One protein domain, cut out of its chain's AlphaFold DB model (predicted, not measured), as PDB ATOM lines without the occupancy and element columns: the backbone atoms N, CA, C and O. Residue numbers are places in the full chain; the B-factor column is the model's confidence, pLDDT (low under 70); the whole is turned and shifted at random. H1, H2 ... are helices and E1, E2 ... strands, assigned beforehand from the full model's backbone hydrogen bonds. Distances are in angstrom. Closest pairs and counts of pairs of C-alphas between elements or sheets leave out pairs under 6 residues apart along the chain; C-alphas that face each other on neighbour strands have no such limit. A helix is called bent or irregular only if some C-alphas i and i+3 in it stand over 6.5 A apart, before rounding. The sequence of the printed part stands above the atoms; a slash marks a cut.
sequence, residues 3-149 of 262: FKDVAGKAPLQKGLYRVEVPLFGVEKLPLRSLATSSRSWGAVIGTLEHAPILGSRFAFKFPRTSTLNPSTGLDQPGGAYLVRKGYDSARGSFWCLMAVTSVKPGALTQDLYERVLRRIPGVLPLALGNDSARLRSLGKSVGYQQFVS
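What this domain is: This is residues 3 to 149 of the 262 residues of an uncharacterized protein of Deinococcus indicus (UniProt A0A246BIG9). A strongly twisted, branched sheet of six strands, with long E2 and E5 at its core, curls round the short helix H3. H1 packs slantwise on E4 and E5, while H2 and H4 only graze the sheet. The 147 printed residues hold four named helices and six named strands, in the order E1 E2 H1 H2 E3 E4 E5 H3 H4 E6, and the class is mixed, helices and strands. The neighbour strands are antiparallel. The whole is compact and rounded, with a radius of gyration of the C-alphas of 14.4 A and spans of 42 by 36 by 30 A.

Where its parts are: The longest strand, E5, is residues 93 to 103, 26.5 A long, and bends by 62 degrees at residue 100. E2 is residues 15 to 22, 22.7 A, and E6 is residues 143 to 148, 15.5 A, ending at C-alpha 148 (-37.407, -9.772, -11.714). The short strands are E1, residues 3 to 5, beginning at C-alpha 3 (-31.688, -8.028, -11.089); E3, residues 58 to 61; and E4, residues 85 to 88. H1 is residues 25 to 36, 18.7 A, neither bent nor irregular, but only just: C-alphas 26 and 29 are 6.5 A apart. H2 is residues 38 to 50, 19.2 A, H3 is residues 111 to 117, and H4 is residues 131 to 141, 15.0 A, irregular, with C-alphas 137 and 140 8.7 A apart.

How they stand to each other: E2 lies on one side of E5, with N 17 and O 98 2.9 A apart, within hydrogen-bond range. On the other side of E5 are E4, its hairpin partner, with N 86 and O 95 at 2.9 A, and E3, with N 61 and O 99 at 2.8 A. E6 lies on the other side of E2 from E5, with N 18 and O 145 at 2.8 A, and edge strand E1 is beside E6, with N 4 and O 146 at 2.9 A. H1 is on the sheet at a height of 8.6 A, over E4 and, only just, over E5, on which 3 of its C-alphas fall; its closest C-alpha pair with E4 is Ala 35 and Gly 86, 4.6 A. The closest C-alphas of H3 and E2 are Val 19 and Tyr 113, 7.0 A. H1 and H2 are close but not clearly touching, about perpendicular at 75 degrees, with closest C-alphas Leu 34 and Ser 40 at 6.5 A. The O i to N i+4 pairs within range are 6 of 8 in H1, 6 of 9 in H2, 2 of 3 in H3 and 5 of 7 in H4.

The domain as a whole: The C-alphas farthest apart are those of Gly 78 and Gly 129, 44.6 A. The printed part has no cut. The links E3 to E4 and H3 to H4 are long. Mean pLDDT of the printed part is 76.2; 36 residues are under 70, among them 121 to 141.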
ATOM      1  N   PHE A   3     -32.146  -7.900  -9.711       80.12
ATOM      2  CA  PHE A   3     -31.688  -8.028 -11.089       80.12
ATOM      3  C   PHE A   3     -31.184  -9.456 -11.323       80.12
ATOM      4  O   PHE A   3     -30.424  -9.982 -10.513       80.12
ATOM      5  N   LYS A   4     -31.601 -10.067 -12.431       84.56
ATOM      6  CA  LYS A   4     -31.121 -11.365 -12.910       84.56
ATOM      7  C   LYS A   4     -30.362 -11.156 -14.216       84.56
ATOM      8  O   LYS A   4     -30.883 -10.493 -15.113       84.56
ATOM      9  N   ASP A   5     -29.167 -11.725 -14.329       85.69
ATOM     10  CA  ASP A   5     -28.403 -11.694 -15.577       85.69
ATOM     11  C   ASP A   5     -29.127 -12.484 -16.684       85.69
ATOM     12  O   ASP A   5     -29.686 -13.561 -16.455       85.69
ATOM     13  N   VAL A   6     -29.124 -11.932 -17.897       82.31
ATOM     14  CA  VAL A   6     -29.783 -12.480 -19.087       82.31
ATOM     15  C   VAL A   6     -28.780 -12.524 -20.237       82.31
ATOM     16  O   VAL A   6     -28.046 -11.570 -20.489       82.31
ATOM     17  N   ALA A   7     -28.738 -13.637 -20.969       79.12
ATOM     18  CA  ALA A   7     -27.873 -13.761 -22.138       79.12
ATOM     19  C   ALA A   7     -28.349 -12.847 -23.282       79.12
ATOM     20  O   ALA A   7     -29.537 -12.817 -23.591       79.12
ATOM     21  N   GLY A   8     -27.432 -12.186 -23.998       77.94
ATOM     22  CA  GLY A   8     -27.785 -11.316 -25.136       77.94
ATOM     23  C   GLY A   8     -28.595 -12.015 -26.247       77.94
ATOM     24  O   GLY A   8     -29.418 -11.383 -26.904       77.94
ATOM     25  N   LYS A   9     -28.432 -13.336 -26.410       81.25
ATOM     26  CA  LYS A   9     -29.208 -14.164 -27.353       81.25
ATOM     27  C   LYS A   9     -30.588 -14.600 -26.835       81.25
ATOM     28  O   LYS A   9     -31.309 -15.273 -27.565       81.25
ATOM     29  N   ALA A  10     -30.957 -14.281 -25.595       83.88
ATOM     30  CA  ALA A  10     -32.272 -14.625 -25.062       83.88
ATOM     31  C   ALA A  10     -33.374 -13.791 -25.748       83.88
ATOM     32  O   ALA A  10     -33.126 -12.615 -26.056       83.88
ATOM     33  N   PRO A  11     -34.587 -14.349 -25.940       86.94
ATOM     34  CA  PRO A  11     -35.740 -13.593 -26.417       86.94
ATOM     35  C   PRO A  11     -36.000 -12.378 -25.526       86.94
ATOM     36  O   PRO A  11     -36.062 -12.506 -24.301       86.94
ATOM     37  N   LEU A  12     -36.159 -11.204 -26.133       87.94
ATOM     38  CA  LEU A  12     -36.459  -9.992 -25.383       87.94
ATOM     39  C   LEU A  12     -37.877 -10.066 -24.797       87.94
ATOM     40  O   LEU A  12     -38.821 -10.480 -25.470       87.94
ATOM     41  N   GLN A  13     -38.042  -9.622 -23.552       88.19
ATOM     42  CA  GLN A  13     -39.334  -9.544 -22.873       88.19
ATOM     43  C   GLN A  13     -39.652  -8.094 -22.491       88.19
ATOM     44  O   GLN A  13     -38.799  -7.209 -22.557       88.19
ATOM     45  N   LYS A  14     -40.906  -7.826 -22.110       89.25
ATOM     46  CA  LYS A  14     -41.281  -6.537 -21.512       89.25
ATOM     47  C   LYS A  14     -40.719  -6.430 -20.089       89.25
ATOM     48  O   LYS A  14     -40.512  -7.444 -19.427       89.25
ATOM     49  N   GLY A  15     -40.543  -5.202 -19.611       87.62
ATOM     50  CA  GLY A  15     -40.119  -4.905 -18.241       87.62
ATOM     51  C   GLY A  15     -38.852  -4.057 -18.170       87.62
ATOM     52  O   GLY A  15     -38.403  -3.484 -19.164       87.62
ATOM     53  N   LEU A  16     -38.292  -3.944 -16.969       90.06
ATOM     54  CA  LEU A  16     -37.124  -3.113 -16.692       90.06
ATOM     55  C   LEU A  16     -35.822  -3.888 -16.914       90.06
ATOM     56  O   LEU A  16     -35.627  -4.959 -16.344       90.06
ATOM     57  N   TYR A  17     -34.902  -3.306 -17.678       89.94
ATOM     58  CA  TYR A  17     -33.554  -3.825 -17.888       89.94
ATOM     59  C   TYR A  17     -32.509  -2.816 -17.427       89.94
ATOM     60  O   TYR A  17     -32.639  -1.619 -17.675       89.94
ATOM     61  N   ARG A  18     -31.434  -3.306 -16.814       90.00
ATOM     62  CA  ARG A  18     -30.152  -2.616 -16.688       90.00
ATOM     63  C   ARG A  18     -29.233  -3.139 -17.790       90.00
ATOM     64  O   ARG A  18     -29.017  -4.344 -17.889       90.00
ATOM     65  N   VAL A  19     -28.712  -2.236 -18.613       87.75
ATOM     66  CA  VAL A  19     -27.717  -2.548 -19.651       87.75
ATOM     67  C   VAL A  19     -26.381  -1.972 -19.197       87.75
ATOM     68  O   VAL A  19     -26.291  -0.773 -18.935       87.75
ATOM     69  N   GLU A  20     -25.362  -2.819 -19.073       87.50
ATOM     70  CA  GLU A  20     -23.990  -2.458 -18.717       87.50
ATOM     71  C   GLU A  20     -23.107  -2.474 -19.970       87.50
ATOM     72  O   GLU A  20     -22.962  -3.497 -20.636       87.50
ATOM     73  N   VAL A  21     -22.518  -1.322 -20.284       82.81
ATOM     74  CA  VAL A  21     -21.697  -1.072 -21.464       82.81
ATOM     75  C   VAL A  21     -20.242  -0.837 -21.048       82.81
ATOM     76  O   VAL A  21     -19.951   0.212 -20.466       82.81
ATOM     77  N   PRO A  22     -19.313  -1.755 -21.366       80.31
ATOM     78  CA  PRO A  22     -17.884  -1.522 -21.179       80.31
ATOM     79  C   PRO A  22     -17.388  -0.415 -22.122       80.31
ATOM     80  O   PRO A  22     -17.786  -0.353 -23.291       80.31
ATOM     81  N   LEU A  23     -16.522   0.464 -21.608       77.56
ATOM     82  CA  LEU A  23     -16.040   1.653 -22.318       77.56
ATOM     83  C   LEU A  23     -14.539   1.630 -22.567       77.56
ATOM     84  O   LEU A  23     -13.750   1.239 -21.701       77.56
ATOM     85  N   PHE A  24     -14.132   2.180 -23.709       72.06
ATOM     86  CA  PHE A  24     -12.727   2.250 -24.103       72.06
ATOM     87  C   PHE A  24     -12.223   3.687 -24.218       72.06
ATOM     88  O   PHE A  24     -12.937   4.583 -24.665       72.06
ATOM     89  N   GLY A  25     -10.964   3.888 -23.813       73.44
ATOM     90  CA  GLY A  25     -10.215   5.136 -23.975       73.44
ATOM     91  C   GLY A  25     -11.033   6.401 -23.692       73.44
ATOM     92  O   GLY A  25     -11.389   6.692 -22.548       73.44
ATOM     93  N   VAL A  26     -11.321   7.142 -24.762       71.19
ATOM     94  CA  VAL A  26     -11.953   8.469 -24.738       71.19
ATOM     95  C   VAL A  26     -13.420   8.483 -24.290       71.19
ATOM     96  O   VAL A  26     -13.899   9.534 -23.876       71.19
ATOM     97  N   GLU A  27     -14.132   7.351 -24.304       72.62
ATOM     98  CA  GLU A  27     -15.547   7.274 -23.890       72.62
ATOM     99  C   GLU A  27     -15.734   7.391 -22.365       72.62
ATOM    100  O   GLU A  27     -16.785   7.817 -21.879       72.62
ATOM    101  N   LYS A  28     -14.703   7.035 -21.582       76.31
ATOM    102  CA  LYS A  28     -14.797   6.936 -20.115       76.31
ATOM    103  C   LYS A  28     -15.111   8.277 -19.447       76.31
ATOM    104  O   LYS A  28     -15.956   8.334 -18.557       76.31
ATOM    105  N   LEU A  29     -14.465   9.363 -19.873       77.50
ATOM    106  CA  LEU A  29     -14.665  10.701 -19.300       77.50
ATOM    107  C   LEU A  29     -16.078  11.277 -19.543       77.50
ATOM    108  O   LEU A  29     -16.733  11.629 -18.554       77.50
ATOM    109  N   PRO A  30     -16.596  11.362 -20.790       75.94
ATOM    110  CA  PRO A  30     -17.934  11.896 -21.030       75.94
ATOM    111  C   PRO A  30     -19.021  11.044 -20.372       75.94
ATOM    112  O   PRO A  30     -19.961  11.612 -19.817       75.94
ATOM    113  N   LEU A  31     -18.891   9.712 -20.339       80.50
ATOM    114  CA  LEU A  31     -19.922   8.865 -19.730       80.50
ATOM    115  C   LEU A  31     -19.835   8.762 -18.206       80.50
ATOM    116  O   LEU A  31     -20.874   8.628 -17.564       80.50
ATOM    117  N   ARG A  32     -18.655   8.937 -17.597       80.62
ATOM    118  CA  ARG A  32     -18.543   9.160 -16.145       80.62
ATOM    119  C   ARG A  32     -19.219  10.472 -15.733       80.62
ATOM    120  O   ARG A  32     -19.948  10.494 -14.745       80.62
ATOM    121  N   SER A  33     -19.041  11.541 -16.516       78.94
ATOM    122  CA  SER A  33     -19.749  12.819 -16.327       78.94
ATOM    123  C   SER A  33     -21.260  12.687 -16.573       78.94
ATOM    124  O   SER A  33     -22.083  13.218 -15.822       78.94
ATOM    125  N   LEU A  34     -21.660  11.906 -17.585       79.38
ATOM    126  CA  LEU A  34     -23.063  11.589 -17.816       79.38
ATOM    127  C   LEU A  34     -23.648  10.810 -16.640       79.38
ATOM    128  O   LEU A  34     -24.741  11.154 -16.213       79.38
ATOM    129  N   ALA A  35     -22.965   9.800 -16.100       81.19
ATOM    130  CA  ALA A  35     -23.452   8.991 -14.984       81.19
ATOM    131  C   ALA A  35     -23.814   9.836 -13.752       81.19
ATOM    132  O   ALA A  35     -24.882   9.634 -13.177       81.19
ATOM    133  N   THR A  36     -22.981  10.816 -13.395       76.94
ATOM    134  CA  THR A  36     -23.192  11.677 -12.217       76.94
ATOM    135  C   THR A  36     -24.174  12.830 -12.452       76.94
ATOM    136  O   THR A  36     -24.780  13.321 -11.501       76.94
ATOM    137  N   SER A  37     -24.378  13.277 -13.697       74.88
ATOM    138  CA  SER A  37     -25.205  14.456 -13.986       74.88
ATOM    139  C   SER A  37     -26.684  14.134 -14.242       74.88
ATOM    140  O   SER A  37     -27.061  13.463 -15.210       74.88
ATOM    141  N   SER A  38     -27.569  14.683 -13.404       63.72
ATOM    142  CA  SER A  38     -29.027  14.561 -13.576       63.72
ATOM    143  C   SER A  38     -29.577  15.409 -14.728       63.72
ATOM    144  O   SER A  38     -30.464  14.950 -15.446       63.72
ATOM    145  N   ARG A  39     -29.050  16.627 -14.944       63.91
ATOM    146  CA  ARG A  39     -29.569  17.558 -15.969       63.91
ATOM    147  C   ARG A  39     -29.275  17.091 -17.394       63.91
ATOM    148  O   ARG A  39     -30.146  17.203 -18.251       63.91
ATOM    149  N   SER A  40     -28.092  16.525 -17.643       68.38
ATOM    150  CA  SER A  40     -27.765  15.968 -18.962       68.38
ATOM    151  C   SER A  40     -28.608  14.735 -19.293       68.38
ATOM    152  O   SER A  40     -28.894  14.508 -20.461       68.38
ATOM    153  N   TRP A  41     -29.083  13.977 -18.294       75.25
ATOM    154  CA  TRP A  41     -29.930  12.803 -18.540       75.25
ATOM    155  C   TRP A  41     -31.246  13.145 -19.228       75.25
ATOM    156  O   TRP A  41     -31.579  12.529 -20.229       75.25
ATOM    157  N   GLY A  42     -31.984  14.129 -18.705       72.75
ATOM    158  CA  GLY A  42     -33.286  14.505 -19.257       72.75
ATOM    159  C   GLY A  42     -33.172  15.059 -20.678       72.75
ATOM    160  O   GLY A  42     -33.984  14.718 -21.531       72.75
ATOM    161  N   ALA A  43     -32.127  15.851 -20.944       71.25
ATOM    162  CA  ALA A  43     -31.831  16.366 -22.280       71.25
ATOM    163  C   ALA A  43     -31.474  15.242 -23.267       71.25
ATOM    164  O   ALA A  43     -31.994  15.226 -24.378       71.25
ATOM    165  N   VAL A  44     -30.645  14.279 -22.835       72.94
ATOM    166  CA  VAL A  44     -30.323  13.075 -23.611       72.94
ATOM    167  C   VAL A  44     -31.599  12.282 -23.890       72.94
ATOM    168  O   VAL A  44     -31.973  12.167 -25.047       72.94
ATOM    169  N   ILE A  45     -32.339  11.820 -22.873       76.19
ATOM    170  CA  ILE A  45     -33.593  11.060 -23.065       76.19
ATOM    171  C   ILE A  45     -34.555  11.779 -24.016       76.19
ATOM    172  O   ILE A  45     -35.125  11.141 -24.897       76.19
ATOM    173  N   GLY A  46     -34.701  13.099 -23.869       70.06
ATOM    174  CA  GLY A  46     -35.539  13.916 -24.740       70.06
ATOM    175  C   GLY A  46     -35.219  13.722 -26.223       70.06
ATOM    176  O   GLY A  46     -36.139  13.495 -27.005       70.06
ATOM    177  N   THR A  47     -33.940  13.727 -26.611       67.38
ATOM    178  CA  THR A  47     -33.540  13.445 -27.999       67.38
ATOM    179  C   THR A  47     -33.594  11.948 -28.335       67.38
ATOM    180  O   THR A  47     -33.957  11.593 -29.457       67.38
ATOM    181  N   LEU A  48     -33.315  11.057 -27.372       68.19
ATOM    182  CA  LEU A  48     -33.266   9.606 -27.611       68.19
ATOM    183  C   LEU A  48     -34.653   8.987 -27.801       68.19
ATOM    184  O   LEU A  48     -34.749   7.930 -28.420       68.19
ATOM    185  N   GLU A  49     -35.709   9.599 -27.265       72.69
ATOM    186  CA  GLU A  49     -37.092   9.122 -27.403       72.69
ATOM    187  C   GLU A  49     -37.814   9.740 -28.614       72.69
ATOM    188  O   GLU A  49     -38.687   9.091 -29.180       72.69
ATOM    189  N   HIS A  50     -37.430  10.946 -29.061       65.06
ATOM    190  CA  HIS A  50     -38.068  11.614 -30.208       65.06
ATOM    191  C   HIS A  50     -37.611  11.101 -31.578       65.06
ATOM    192  O   HIS A  50     -38.345  11.250 -32.550       65.06
ATOM    193  N   ALA A  51     -36.421  10.504 -31.690       57.78
ATOM    194  CA  ALA A  51     -35.952   9.960 -32.960       57.78
ATOM    195  C   ALA A  51     -36.710   8.656 -33.307       57.78
ATOM    196  O   ALA A  51     -36.487   7.642 -32.624       57.78
ATOM    197  N   PRO A  52     -37.563   8.615 -34.353       54.34
ATOM    198  CA  PRO A  52     -38.272   7.396 -34.735       54.34
ATOM    199  C   PRO A  52     -37.287   6.303 -35.170       54.34
ATOM    200  O   PRO A  52     -36.188   6.581 -35.648       54.34
ATOM    201  N   ILE A  53     -37.677   5.039 -34.990       58.41
ATOM    202  CA  ILE A  53     -36.894   3.882 -35.439       58.41
ATOM    203  C   ILE A  53     -37.747   3.074 -36.408       58.41
ATOM    204  O   ILE A  53     -38.538   2.215 -36.004       58.41
ATOM    205  N   LEU A  54     -37.553   3.343 -37.696       54.78
ATOM    206  CA  LEU A  54     -38.041   2.488 -38.773       54.78
ATOM    207  C   LEU A  54     -37.525   1.055 -38.549       54.78
ATOM    208  O   LEU A  54     -36.364   0.847 -38.195       54.78
ATOM    209  N   GLY A  55     -38.413   0.066 -38.673       60.09
ATOM    210  CA  GLY A  55     -38.075  -1.350 -38.484       60.09
ATOM    211  C   GLY A  55     -37.887  -1.831 -37.035       60.09
ATOM    212  O   GLY A  55     -37.503  -2.982 -36.841       60.09
ATOM    213  N   SER A  56     -38.163  -1.028 -35.994       72.06
ATOM    214  CA  SER A  56     -37.949  -1.500 -34.611       72.06
ATOM    215  C   SER A  56     -38.798  -2.730 -34.252       72.06
ATOM    216  O   SER A  56     -40.031  -2.723 -34.392       72.06
ATOM    217  N   ARG A  57     -38.135  -3.765 -33.715       83.25
ATOM    218  CA  ARG A  57     -38.765  -4.980 -33.165       83.25
ATOM    219  C   ARG A  57     -39.270  -4.808 -31.727       83.25
ATOM    220  O   ARG A  57     -39.926  -5.701 -31.219       83.25
ATOM    221  N   PHE A  58     -39.011  -3.680 -31.071       86.94
ATOM    222  CA  PHE A  58     -39.511  -3.391 -29.723       86.94
ATOM    223  C   PHE A  58     -39.654  -1.881 -29.493       86.94
ATOM    224  O   PHE A  58     -39.019  -1.078 -30.185       86.94
ATOM    225  N   ALA A  59     -40.484  -1.487 -28.532       85.75
ATOM    226  CA  ALA A  59     -40.535  -0.125 -28.012       85.75
ATOM    227  C   ALA A  59     -39.909  -0.080 -26.616       85.75
ATOM    228  O   ALA A  59     -40.027  -1.024 -25.831       85.75
ATOM    229  N   PHE A  60     -39.247   1.029 -26.312       87.06
ATOM    230  CA  PHE A  60     -38.614   1.268 -25.024       87.06
ATOM    231  C   PHE A  60     -38.833   2.715 -24.578       87.06
ATOM    232  O   PHE A  60     -39.149   3.585 -25.390       87.06
ATOM    233  N   LYS A  61     -38.645   2.957 -23.284       87.31
ATOM    234  CA  LYS A  61     -38.498   4.283 -22.684       87.31
ATOM    235  C   LYS A  61     -37.308   4.282 -21.739       87.31
ATOM    236  O   LYS A  61     -36.986   3.252 -21.142       87.31
ATOM    237  N   PHE A  62     -36.675   5.432 -21.576       87.31
ATOM    238  CA  PHE A  62     -35.701   5.622 -20.510       87.31
ATOM    239  C   PHE A  62     -36.402   6.254 -19.301       87.31
ATOM    240  O   PHE A  62     -37.056   7.288 -19.457       87.31
ATOM    241  N   PRO A  63     -36.259   5.682 -18.094       85.50
ATOM    242  CA  PRO A  63     -36.773   6.288 -16.872       85.50
ATOM    243  C   PRO A  63     -36.331   7.750 -16.721       85.50
ATOM    244  O   PRO A  63     -35.151   8.069 -16.908       85.50
ATOM    245  N   ARG A  64     -37.255   8.647 -16.364       82.69
ATOM    246  CA  ARG A  64     -36.973  10.084 -16.185       82.69
ATOM    247  C   ARG A  64     -36.747  10.448 -14.716       82.69
ATOM    248  O   ARG A  64     -35.933  11.321 -14.411       82.69
ATOM    249  N   THR A  65     -37.410   9.738 -13.810       82.12
ATOM    250  CA  THR A  65     -37.366   9.855 -12.347       82.12
ATOM    251  C   THR A  65     -36.667   8.639 -11.725       82.12
ATOM    252  O   THR A  65     -36.285   7.706 -12.422       82.12
ATOM    253  N   SER A  66     -36.365   8.664 -10.425       83.69
ATOM    254  CA  SER A  66     -35.787   7.486  -9.743       83.69
ATOM    255  C   SER A  66     -36.858   6.623  -9.076       83.69
ATOM    256  O   SER A  66     -36.524   5.595  -8.508       83.69
ATOM    257  N   THR A  67     -38.124   7.037  -9.109       83.88
ATOM    258  CA  THR A  67     -39.262   6.344  -8.496       83.88
ATOM    259  C   THR A  67     -39.995   5.577  -9.583       83.88
ATOM    260  O   THR A  67     -40.726   6.167 -10.381       83.88
ATOM    261  N   LEU A  68     -39.734   4.274  -9.669       84.56
ATOM    262  CA  LEU A  68     -40.152   3.440 -10.793       84.56
ATOM    263  C   LEU A  68     -41.104   2.341 -10.350       84.56
ATOM    264  O   LEU A  68     -40.969   1.761  -9.273       84.56
ATOM    265  N   ASN A  69     -42.032   1.997 -11.234       83.62
ATOM    266  CA  ASN A  69     -42.721   0.726 -11.151       83.62
ATOM    267  C   ASN A  69     -41.723  -0.397 -11.507       83.62
ATOM    268  O   ASN A  69     -41.215  -0.403 -12.631       83.62
ATOM    269  N   PRO A  70     -41.434  -1.364 -10.617       74.00
ATOM    270  CA  PRO A  70     -40.413  -2.369 -10.902       74.00
ATOM    271  C   PRO A  70     -40.826  -3.415 -11.949       74.00
ATOM    272  O   PRO A  70     -39.953  -4.021 -12.564       74.00
ATOM    273  N   SER A  71     -42.129  -3.636 -12.177       77.06
ATOM    274  CA  SER A  71     -42.607  -4.617 -13.165       77.06
ATOM    275  C   SER A  71     -42.663  -4.046 -14.582       77.06
ATOM    276  O   SER A  71     -42.362  -4.757 -15.540       77.06
ATOM    277  N   THR A  72     -42.992  -2.759 -14.739       77.94
ATOM    278  CA  THR A  72     -43.050  -2.098 -16.059       77.94
ATOM    279  C   THR A  72     -41.796  -1.291 -16.397       77.94
ATOM    280  O   THR A  72     -41.557  -0.998 -17.565       77.94
ATOM    281  N   GLY A  73     -40.997  -0.920 -15.394       78.12
ATOM    282  CA  GLY A  73     -39.835  -0.039 -15.521       78.12
ATOM    283  C   GLY A  73     -40.159   1.443 -15.717       78.12
ATOM    284  O   GLY A  73     -39.242   2.247 -15.869       78.12
ATOM    285  N   LEU A  74     -41.441   1.812 -15.748       85.00
ATOM    286  CA  LEU A  74     -41.890   3.176 -16.017       85.00
ATOM    287  C   LEU A  74     -41.877   4.047 -14.757       85.00
ATOM    288  O   LEU A  74     -41.973   3.551 -13.636       85.00
ATOM    289  N   ASP A  75     -41.796   5.361 -14.961       84.69
ATOM    290  CA  ASP A  75     -41.920   6.356 -13.897       84.69
ATOM    291  C   ASP A  75     -43.275   6.239 -13.183       84.69
ATOM    292  O   ASP A  75     -44.326   6.335 -13.819       84.69
ATOM    293  N   GLN A  76     -43.250   6.056 -11.861       84.00
ATOM    294  CA  GLN A  76     -44.444   5.987 -11.021       84.00
ATOM    295  C   GLN A  76     -44.226   6.770  -9.713       84.00
ATOM    296  O   GLN A  76     -43.316   6.435  -8.949       84.00
ATOM    297  N   PRO A  77     -45.067   7.775  -9.395       81.12
ATOM    298  CA  PRO A  77     -45.072   8.413  -8.078       81.12
ATOM    299  C   PRO A  77     -45.289   7.374  -6.969       81.12
ATOM    300  O   PRO A  77     -46.202   6.556  -7.061       81.12
ATOM    301  N   GLY A  78     -44.431   7.374  -5.947       77.94
ATOM    302  CA  GLY A  78     -44.450   6.353  -4.887       77.94
ATOM    303  C   GLY A  78     -43.927   4.967  -5.304       77.94
ATOM    304  O   GLY A  78     -43.990   4.037  -4.508       77.94
ATOM    305  N   GLY A  79     -43.401   4.814  -6.525       80.00
ATOM    306  CA  GLY A  79     -42.706   3.604  -6.967       80.00
ATOM    307  C   GLY A  79     -41.371   3.381  -6.243       80.00
ATOM    308  O   GLY A  79     -40.859   4.263  -5.550       80.00
ATOM    309  N   ALA A  80     -40.772   2.204  -6.439       80.81
ATOM    310  CA  ALA A  80     -39.505   1.846  -5.812       80.81
ATOM    311  C   ALA A  80     -38.372   2.780  -6.258       80.81
ATOM    312  O   ALA A  80     -38.274   3.139  -7.436       80.81
ATOM    313  N   TYR A  81     -37.485   3.142  -5.328       85.00
ATOM    314  CA  TYR A  81     -36.318   3.950  -5.658       85.00
ATOM    315  C   TYR A  81     -35.255   3.103  -6.366       85.00
ATOM    316  O   TYR A  81     -34.630   2.237  -5.757       85.00
ATOM    317  N   LEU A  82     -35.023   3.377  -7.649       83.12
ATOM    318  CA  LEU A  82     -34.000   2.738  -8.469       83.12
ATOM    319  C   LEU A  82     -33.116   3.803  -9.129       83.12
ATOM    320  O   LEU A  82     -33.586   4.729  -9.797       83.12
ATOM    321  N   VAL A  83     -31.802   3.665  -8.956       84.81
ATOM    322  CA  VAL A  83     -30.823   4.555  -9.586       84.81
ATOM    323  C   VAL A  83     -30.819   4.291 -11.093       84.81
ATOM    324  O   VAL A  83     -30.538   3.184 -11.539       84.81
ATOM    325  N   ARG A  84     -31.130   5.318 -11.891       86.75
ATOM    326  CA  ARG A  84     -31.351   5.191 -13.344       86.75
ATOM    327  C   ARG A  84     -30.122   4.837 -14.176       86.75
ATOM    328  O   ARG A  84     -30.272   4.410 -15.318       86.75
ATOM    329  N   LYS A  85     -28.926   5.132 -13.676       87.81
ATOM    330  CA  LYS A  85     -27.656   4.995 -14.395       87.81
ATOM    331  C   LYS A  85     -26.480   5.108 -13.439       87.81
ATOM    332  O   LYS A  85     -26.614   5.693 -12.367       87.81
ATOM    333  N   GLY A  86     -25.317   4.660 -13.878       86.25
ATOM    334  CA  GLY A  86     -24.077   4.827 -13.140       86.25
ATOM    335  C   GLY A  86     -22.856   4.534 -13.995       86.25
ATOM    336  O   GLY A  86     -22.956   4.190 -15.172       86.25
ATOM    337  N   TYR A  87     -21.692   4.686 -13.377       86.00
ATOM    338  CA  TYR A  87     -20.405   4.325 -13.952       86.00
ATOM    339  C   TYR A  87     -19.665   3.458 -12.936       86.00
ATOM    340  O   TYR A  87     -19.396   3.902 -11.819       86.00
ATOM    341  N   ASP A  88     -19.373   2.220 -13.315       84.81
ATOM    342  CA  ASP A  88     -18.522   1.318 -12.553       84.81
ATOM    343  C   ASP A  88     -17.060   1.657 -12.865       84.81
ATOM    344  O   ASP A  88     -16.597   1.525 -13.999       84.81
ATOM    345  N   SER A  89     -16.332   2.130 -11.852       78.94
ATOM    346  CA  SER A  89     -14.932   2.535 -12.017       78.94
ATOM    347  C   SER A  89     -13.955   1.360 -12.007       78.94
ATOM    348  O   SER A  89     -12.879   1.499 -12.580       78.94
ATOM    349  N   ALA A  90     -14.324   0.223 -11.407       79.56
ATOM    350  CA  ALA A  90     -13.501  -0.983 -11.383       79.56
ATOM    351  C   ALA A  90     -13.595  -1.738 -12.716       79.56
ATOM    352  O   ALA A  90     -12.585  -2.185 -13.251       79.56
ATOM    353  N   ARG A  91     -14.800  -1.816 -13.296       76.75
ATOM    354  CA  ARG A  91     -15.040  -2.428 -14.616       76.75
ATOM    355  C   ARG A  91     -14.794  -1.477 -15.787       76.75
ATOM    356  O   ARG A  91     -14.571  -1.916 -16.911       76.75
ATOM    357  N   GLY A  92     -14.831  -0.164 -15.545       80.50
ATOM    358  CA  GLY A  92     -14.786   0.845 -16.605       80.50
ATOM    359  C   GLY A  92     -16.060   0.882 -17.456       80.50
ATOM    360  O   GLY A  92     -15.995   1.271 -18.623       80.50
ATOM    361  N   SER A  93     -17.193   0.464 -16.888       83.81
ATOM    362  CA  SER A  93     -18.480   0.327 -17.577       83.81
ATOM    363  C   SER A  93     -19.427   1.477 -17.244       83.81
ATOM    364  O   SER A  93     -19.604   1.824 -16.079       83.81
ATOM    365  N   PHE A  94     -20.129   2.019 -18.237       85.88
ATOM    366  CA  PHE A  94     -21.333   2.821 -18.000       85.88
ATOM    367  C   PHE A  94     -22.560   1.913 -18.033       85.88
ATOM    368  O   PHE A  94     -22.664   1.053 -18.900       85.88
ATOM    369  N   TRP A  95     -23.520   2.113 -17.137       87.69
ATOM    370  CA  TRP A  95     -24.776   1.370 -17.161       87.69
ATOM    371  C   TRP A  95     -25.983   2.299 -17.061       87.69
ATOM    372  O   TRP A  95     -25.924   3.345 -16.414       87.69
ATOM    373  N   CYS A  96     -27.097   1.903 -17.674       89.56
ATOM    374  CA  CYS A  96     -28.372   2.612 -17.582       89.56
ATOM    375  C   CYS A  96     -29.565   1.654 -17.495       89.56
ATOM    376  O   CYS A  96     -29.505   0.506 -17.937       89.56
ATOM    377  N   LEU A  97     -30.648   2.149 -16.901       89.12
ATOM    378  CA  LEU A  97     -31.950   1.501 -16.879       89.12
ATOM    379  C   LEU A  97     -32.745   1.857 -18.136       89.12
ATOM    380  O   LEU A  97     -32.763   3.014 -18.555       89.12
ATOM    381  N   MET A  98     -33.447   0.878 -18.697       89.69
ATOM    382  CA  MET A  98     -34.320   1.018 -19.857       89.69
ATOM    383  C   MET A  98     -35.560   0.137 -19.676       89.69
ATOM    384  O   MET A  98     -35.455  -1.045 -19.353       89.69
ATOM    385  N   ALA A  99     -36.739   0.718 -19.874       90.00
ATOM    386  CA  ALA A  99     -38.025   0.044 -19.753       90.00
ATOM    387  C   ALA A  99     -38.506  -0.409 -21.134       90.00
ATOM    388  O   ALA A  99     -38.750   0.424 -22.004       90.00
ATOM    389  N   VAL A 100     -38.651  -1.716 -21.346       89.12
ATOM    390  CA  VAL A 100     -39.146  -2.302 -22.598       89.12
ATOM    391  C   VAL A 100     -40.665  -2.422 -22.516       89.12
ATOM    392  O   VAL A 100     -41.203  -3.186 -21.713       89.12
ATOM    393  N   THR A 101     -41.368  -1.644 -23.337       87.12
ATOM    394  CA  THR A 101     -42.825  -1.444 -23.246       87.12
ATOM    395  C   THR A 101     -43.610  -2.314 -24.229       87.12
ATOM    396  O   THR A 101     -44.717  -2.766 -23.923       87.12
ATOM    397  N   SER A 102     -43.036  -2.615 -25.394       86.31
ATOM    398  CA  SER A 102     -43.590  -3.575 -26.354       86.31
ATOM    399  C   SER A 102     -42.483  -4.369 -27.033       86.31
ATOM    400  O   SER A 102     -41.378  -3.863 -27.197       86.31
ATOM    401  N   VAL A 103     -42.776  -5.607 -27.433       87.88
ATOM    402  CA  VAL A 103     -41.843  -6.491 -28.139       87.88
ATOM    403  C   VAL A 103     -42.604  -7.203 -29.258       87.88
ATOM    404  O   VAL A 103     -43.739  -7.631 -29.053       87.88
ATOM    405  N   LYS A 104     -41.991  -7.300 -30.438       87.62
ATOM    406  CA  LYS A 104     -42.439  -8.074 -31.603       87.62
ATOM    407  C   LYS A 104     -41.619  -9.374 -31.695       87.62
ATOM    408  O   LYS A 104     -40.478  -9.394 -31.225       87.62
ATOM    409  N   PRO A 105     -42.138 -10.434 -32.341       84.56
ATOM    410  CA  PRO A 105     -41.428 -11.705 -32.476       84.56
ATOM    411  C   PRO A 105     -39.993 -11.566 -33.011       84.56
ATOM    412  O   PRO A 105     -39.725 -10.822 -33.962       84.56
ATOM    413  N   GLY A 106     -39.070 -12.304 -32.389       81.69
ATOM    414  CA  GLY A 106     -37.654 -12.383 -32.760       81.69
ATOM    415  C   GLY A 106     -36.783 -11.173 -32.392       81.69
ATOM    416  O   GLY A 106     -35.692 -11.053 -32.940       81.69
ATOM    417  N   ALA A 107     -37.237 -10.278 -31.510       85.25
ATOM    418  CA  ALA A 107     -36.340  -9.342 -30.828       85.25
ATOM    419  C   ALA A 107     -35.482 -10.083 -29.786       85.25
ATOM    420  O   ALA A 107     -35.992 -10.950 -29.068       85.25
ATOM    421  N   LEU A 108     -34.206  -9.725 -29.676       85.94
ATOM    422  CA  LEU A 108     -33.248 -10.339 -28.755       85.94
ATOM    423  C   LEU A 108     -32.758  -9.336 -27.709       85.94
ATOM    424  O   LEU A 108     -32.780  -8.123 -27.910       85.94
ATOM    425  N   THR A 109     -32.286  -9.845 -26.573       83.88
ATOM    426  CA  THR A 109     -31.797  -9.007 -25.463       83.88
ATOM    427  C   THR A 109     -30.607  -8.127 -25.879       83.88
ATOM    428  O   THR A 109     -30.483  -6.994 -25.421       83.88
ATOM    429  N   GLN A 110     -29.774  -8.591 -26.815       82.62
ATOM    430  CA  GLN A 110     -28.673  -7.815 -27.395       82.62
ATOM    431  C   GLN A 110     -29.135  -6.581 -28.189       82.62
ATOM    432  O   GLN A 110     -28.405  -5.594 -28.252       82.62
ATOM    433  N   ASP A 111     -30.359  -6.573 -28.726       82.44
ATOM    434  CA  ASP A 111     -30.896  -5.440 -29.489       82.44
ATOM    435  C   ASP A 111     -31.066  -4.192 -28.589       82.44
ATOM    436  O   ASP A 111     -31.099  -3.055 -29.067       82.44
ATOM    437  N   LEU A 112     -31.128  -4.385 -27.261       81.50
ATOM    438  CA  LEU A 112     -31.087  -3.309 -26.265       81.50
ATOM    439  C   LEU A 112     -29.768  -2.525 -26.320       81.50
ATOM    440  O   LEU A 112     -29.765  -1.305 -26.148       81.50
ATOM    441  N   TYR A 113     -28.649  -3.203 -26.584       78.50
ATOM    442  CA  TYR A 113     -27.334  -2.573 -26.642       78.50
ATOM    443  C   TYR A 113     -27.186  -1.655 -27.857       78.50
ATOM    444  O   TYR A 113     -26.657  -0.552 -27.724       78.50
ATOM    445  N   GLU A 114     -27.746  -2.032 -29.012       73.88
ATOM    446  CA  GLU A 114     -27.797  -1.153 -30.189       73.88
ATOM    447  C   GLU A 114     -28.513   0.171 -29.895       73.88
ATOM    448  O   GLU A 114     -28.126   1.222 -30.411       73.88
ATOM    449  N   ARG A 115     -29.555   0.146 -29.048       76.19
ATOM    450  CA  ARG A 115     -30.254   1.368 -28.613       76.19
ATOM    451  C   ARG A 115     -29.376   2.237 -27.735       76.19
ATOM    452  O   ARG A 115     -29.400   3.450 -27.906       76.19
ATOM    453  N   VAL A 116     -28.604   1.639 -26.831       75.88
ATOM    454  CA  VAL A 116     -27.670   2.374 -25.971       75.88
ATOM    455  C   VAL A 116     -26.540   2.989 -26.804       75.88
ATOM    456  O   VAL A 116     -26.323   4.195 -26.704       75.88
ATOM    457  N   LEU A 117     -25.900   2.202 -27.681       69.94
ATOM    458  CA  LEU A 117     -24.837   2.647 -28.592       69.94
ATOM    459  C   LEU A 117     -25.255   3.829 -29.467       69.94
ATOM    460  O   LEU A 117     -24.612   4.873 -29.456       69.94
ATOM    461  N   ARG A 118     -26.334   3.667 -30.243       66.75
ATOM    462  CA  ARG A 118     -26.725   4.644 -31.274       66.75
ATOM    463  C   ARG A 118     -27.286   5.942 -30.712       66.75
ATOM    464  O   ARG A 118     -27.587   6.847 -31.487       66.75
ATOM    465  N   ARG A 119     -27.545   6.003 -29.404       66.56
ATOM    466  CA  ARG A 119     -28.321   7.090 -28.806       66.56
ATOM    467  C   ARG A 119     -27.593   7.792 -27.666       66.56
ATOM    468  O   ARG A 119     -27.635   9.013 -27.643       66.56
ATOM    469  N   ILE A 120     -26.889   7.112 -26.757       71.12
ATOM    470  CA  ILE A 120     -26.227   7.815 -25.643       71.12
ATOM    471  C   ILE A 120     -24.971   8.568 -26.132       71.12
ATOM    472  O   ILE A 120     -23.974   7.930 -26.467       71.12
ATOM    473  N   PRO A 121     -24.955   9.919 -26.131       61.69
ATOM    474  CA  PRO A 121     -23.806  10.675 -26.618       61.69
ATOM    475  C   PRO A 121     -22.606  10.500 -25.684       61.69
ATOM    476  O   PRO A 121     -22.740  10.537 -24.461       61.69
ATOM    477  N   GLY A 122     -21.420  10.327 -26.271       61.22
ATOM    478  CA  GLY A 122     -20.191   9.983 -25.549       61.22
ATOM    479  C   GLY A 122     -19.889   8.483 -25.538       61.22
ATOM    480  O   GLY A 122     -18.731   8.119 -25.351       61.22
ATOM    481  N   VAL A 123     -20.880   7.630 -25.837       63.53
ATOM    482  CA  VAL A 123     -20.617   6.348 -26.498       63.53
ATOM    483  C   VAL A 123     -20.346   6.712 -27.956       63.53
ATOM    484  O   VAL A 123     -21.258   7.115 -28.677       63.53
ATOM    485  N   LEU A 124     -19.086   6.712 -28.380       55.19
ATOM    486  CA  LEU A 124     -18.755   7.170 -29.727       55.19
ATOM    487  C   LEU A 124     -19.075   6.070 -30.753       55.19
ATOM    488  O   LEU A 124     -18.693   4.913 -30.542       55.19
ATOM    489  N   PRO A 125     -19.651   6.413 -31.921       49.09
ATOM    490  CA  PRO A 125     -19.516   5.599 -33.122       49.09
ATOM    491  C   PRO A 125     -18.073   5.746 -33.639       49.09
ATOM    492  O   PRO A 125     -17.795   6.494 -34.574       49.09
ATOM    493  N   LEU A 126     -17.119   5.118 -32.947       45.94
ATOM    494  CA  LEU A 126     -15.690   5.354 -33.145       45.94
ATOM    495  C   LEU A 126     -15.069   4.349 -34.125       45.94
ATOM    496  O   LEU A 126     -14.919   3.182 -33.777       45.94
ATOM    497  N   ALA A 127     -14.634   4.865 -35.282       42.56
ATOM    498  CA  ALA A 127     -13.561   4.405 -36.186       42.56
ATOM    499  C   ALA A 127     -13.570   2.964 -36.754       42.56
ATOM    500  O   ALA A 127     -13.188   2.774 -37.905       42.56
ATOM    501  N   LEU A 128     -14.004   1.952 -36.006       42.31
ATOM    502  CA  LEU A 128     -14.224   0.599 -36.503       42.31
ATOM    503  C   LEU A 128     -15.590   0.559 -37.187       42.31
ATOM    504  O   LEU A 128     -16.628   0.546 -36.526       42.31
ATOM    505  N   GLY A 129     -15.578   0.569 -38.520       44.16
ATOM    506  CA  GLY A 129     -16.794   0.495 -39.321       44.16
ATOM    507  C   GLY A 129     -17.679  -0.691 -38.921       44.16
ATOM    508  O   GLY A 129     -17.192  -1.809 -38.752       44.16
ATOM    509  N   ASN A 130     -18.989  -0.426 -38.856       52.84
ATOM    510  CA  ASN A 130     -20.081  -1.352 -38.535       52.84
ATOM    511  C   ASN A 130     -20.299  -1.640 -37.028       52.84
ATOM    512  O   ASN A 130     -19.524  -2.349 -36.386       52.84
ATOM    513  N   ASP A 131     -21.451  -1.201 -36.495       56.00
ATOM    514  CA  ASP A 131     -21.952  -1.523 -35.141       56.00
ATOM    515  C   ASP A 131     -21.872  -3.029 -34.828       56.00
ATOM    516  O   ASP A 131     -21.542  -3.433 -33.714       56.00
ATOM    517  N   SER A 132     -22.104  -3.868 -35.845       56.44
ATOM    518  CA  SER A 132     -22.052  -5.336 -35.787       56.44
ATOM    519  C   SER A 132     -20.653  -5.890 -35.479       56.44
ATOM    520  O   SER A 132     -20.514  -7.032 -35.037       56.44
ATOM    521  N   ALA A 133     -19.594  -5.124 -35.752       57.41
ATOM    522  CA  ALA A 133     -18.222  -5.466 -35.386       57.41
ATOM    523  C   ALA A 133     -17.950  -5.125 -33.914       57.41
ATOM    524  O   ALA A 133     -17.406  -5.966 -33.198       57.41
ATOM    525  N   ARG A 134     -18.423  -3.968 -33.423       61.34
ATOM    526  CA  ARG A 134     -18.373  -3.619 -31.990       61.34
ATOM    527  C   ARG A 134     -19.215  -4.581 -31.146       61.34
ATOM    528  O   ARG A 134     -18.743  -5.031 -30.110       61.34
ATOM    529  N   LEU A 135     -20.401  -4.976 -31.615       59.97
ATOM    530  CA  LEU A 135     -21.238  -6.018 -31.004       59.97
ATOM    531  C   LEU A 135     -20.528  -7.377 -30.912       59.97
ATOM    532  O   LEU A 135     -20.628  -8.038 -29.884       59.97
ATOM    533  N   ARG A 136     -19.785  -7.794 -31.947       60.47
ATOM    534  CA  ARG A 136     -18.989  -9.039 -31.919       60.47
ATOM    535  C   ARG A 136     -17.760  -8.939 -31.014       60.47
ATOM    536  O   ARG A 136     -17.504  -9.868 -30.259       60.47
ATOM    537  N   SER A 137     -17.039  -7.821 -31.081       60.38
ATOM    538  CA  SER A 137     -15.870  -7.505 -30.246       60.38
ATOM    539  C   SER A 137     -16.228  -7.468 -28.759       60.38
ATOM    540  O   SER A 137     -15.519  -8.038 -27.933       60.38
ATOM    541  N   LEU A 138     -17.363  -6.851 -28.418       61.56
ATOM    542  CA  LEU A 138     -17.828  -6.755 -27.039       61.56
ATOM    543  C   LEU A 138     -18.598  -7.985 -26.577       61.56
ATOM    544  O   LEU A 138     -18.453  -8.346 -25.420       61.56
ATOM    545  N   GLY A 139     -19.361  -8.652 -27.444       60.16
ATOM    546  CA  GLY A 139     -19.923  -9.988 -27.230       60.16
ATOM    547  C   GLY A 139     -20.480 -10.244 -25.824       60.16
ATOM    548  O   GLY A 139     -21.588  -9.826 -25.495       60.16
ATOM    549  N   LYS A 140     -19.702 -10.970 -25.007       56.03
ATOM    550  CA  LYS A 140     -20.045 -11.382 -23.629       56.03
ATOM    551  C   LYS A 140     -19.852 -10.285 -22.566       56.03
ATOM    552  O   LYS A 140     -20.309 -10.455 -21.444       56.03
ATOM    553  N   SER A 141     -19.161  -9.201 -22.902       64.75
ATOM    554  CA  SER A 141     -18.768  -8.114 -21.996       64.75
ATOM    555  C   SER A 141     -19.872  -7.074 -21.784       64.75
ATOM    556  O   SER A 141     -19.770  -6.263 -20.868       64.75
ATOM    557  N   VAL A 142     -20.915  -7.070 -22.625       75.81
ATOM    558  CA  VAL A 142     -22.127  -6.275 -22.381       75.81
ATOM    559  C   VAL A 142     -23.007  -7.041 -21.396       75.81
ATOM    560  O   VAL A 142     -23.481  -8.135 -21.704       75.81
ATOM    561  N   GLY A 143     -23.227  -6.467 -20.216       81.38
ATOM    562  CA  GLY A 143     -24.109  -7.046 -19.206       81.38
ATOM    563  C   GLY A 143     -25.566  -6.689 -19.483       81.38
ATOM    564  O   GLY A 143     -25.891  -5.518 -19.682       81.38
ATOM    565  N   TYR A 144     -26.459  -7.676 -19.449       83.12
ATOM    566  CA  TYR A 144     -27.903  -7.451 -19.501       83.12
ATOM    567  C   TYR A 144     -28.536  -8.026 -18.245       83.12
ATOM    568  O   TYR A 144     -28.400  -9.211 -17.959       83.12
ATOM    569  N   GLN A 145     -29.235  -7.181 -17.500       85.69
ATOM    570  CA  GLN A 145     -29.837  -7.524 -16.222       85.69
ATOM    571  C   GLN A 145     -31.321  -7.185 -16.261       85.69
ATOM    572  O   GLN A 145     -31.685  -6.011 -16.236       85.69
ATOM    573  N   GLN A 146     -32.190  -8.191 -16.327       84.31
ATOM    574  CA  GLN A 146     -33.635  -7.979 -16.237       84.31
ATOM    575  C   GLN A 146     -34.026  -7.868 -14.764       84.31
ATOM    576  O   GLN A 146     -33.592  -8.664 -13.931       84.31
ATOM    577  N   PHE A 147     -34.850  -6.881 -14.428       83.75
ATOM    578  CA  PHE A 147     -35.444  -6.794 -13.105       83.75
ATOM    579  C   PHE A 147     -36.542  -7.849 -12.977       83.75
ATOM    580  O   PHE A 147     -37.507  -7.847 -13.743       83.75
ATOM    581  N   VAL A 148     -36.414  -8.737 -11.994       76.44
ATOM    582  CA  VAL A 148     -37.407  -9.772 -11.714       76.44
ATOM    583  C   VAL A 148     -38.064  -9.466 -10.374       76.44
ATOM    584  O   VAL A 148     -37.442  -9.497  -9.304       76.44
ATOM    585  N   SER A 149     -39.366  -9.184 -10.425       60.38
ATOM    586  CA  SER A 149     -40.195  -9.205  -9.227       60.38
ATOM    587  C   SER A 149     -40.466 -10.661  -8.869       60.38
ATOM    588  O   SER A 149     -41.379 -11.278  -9.408       60.38
TER     589      SER A 149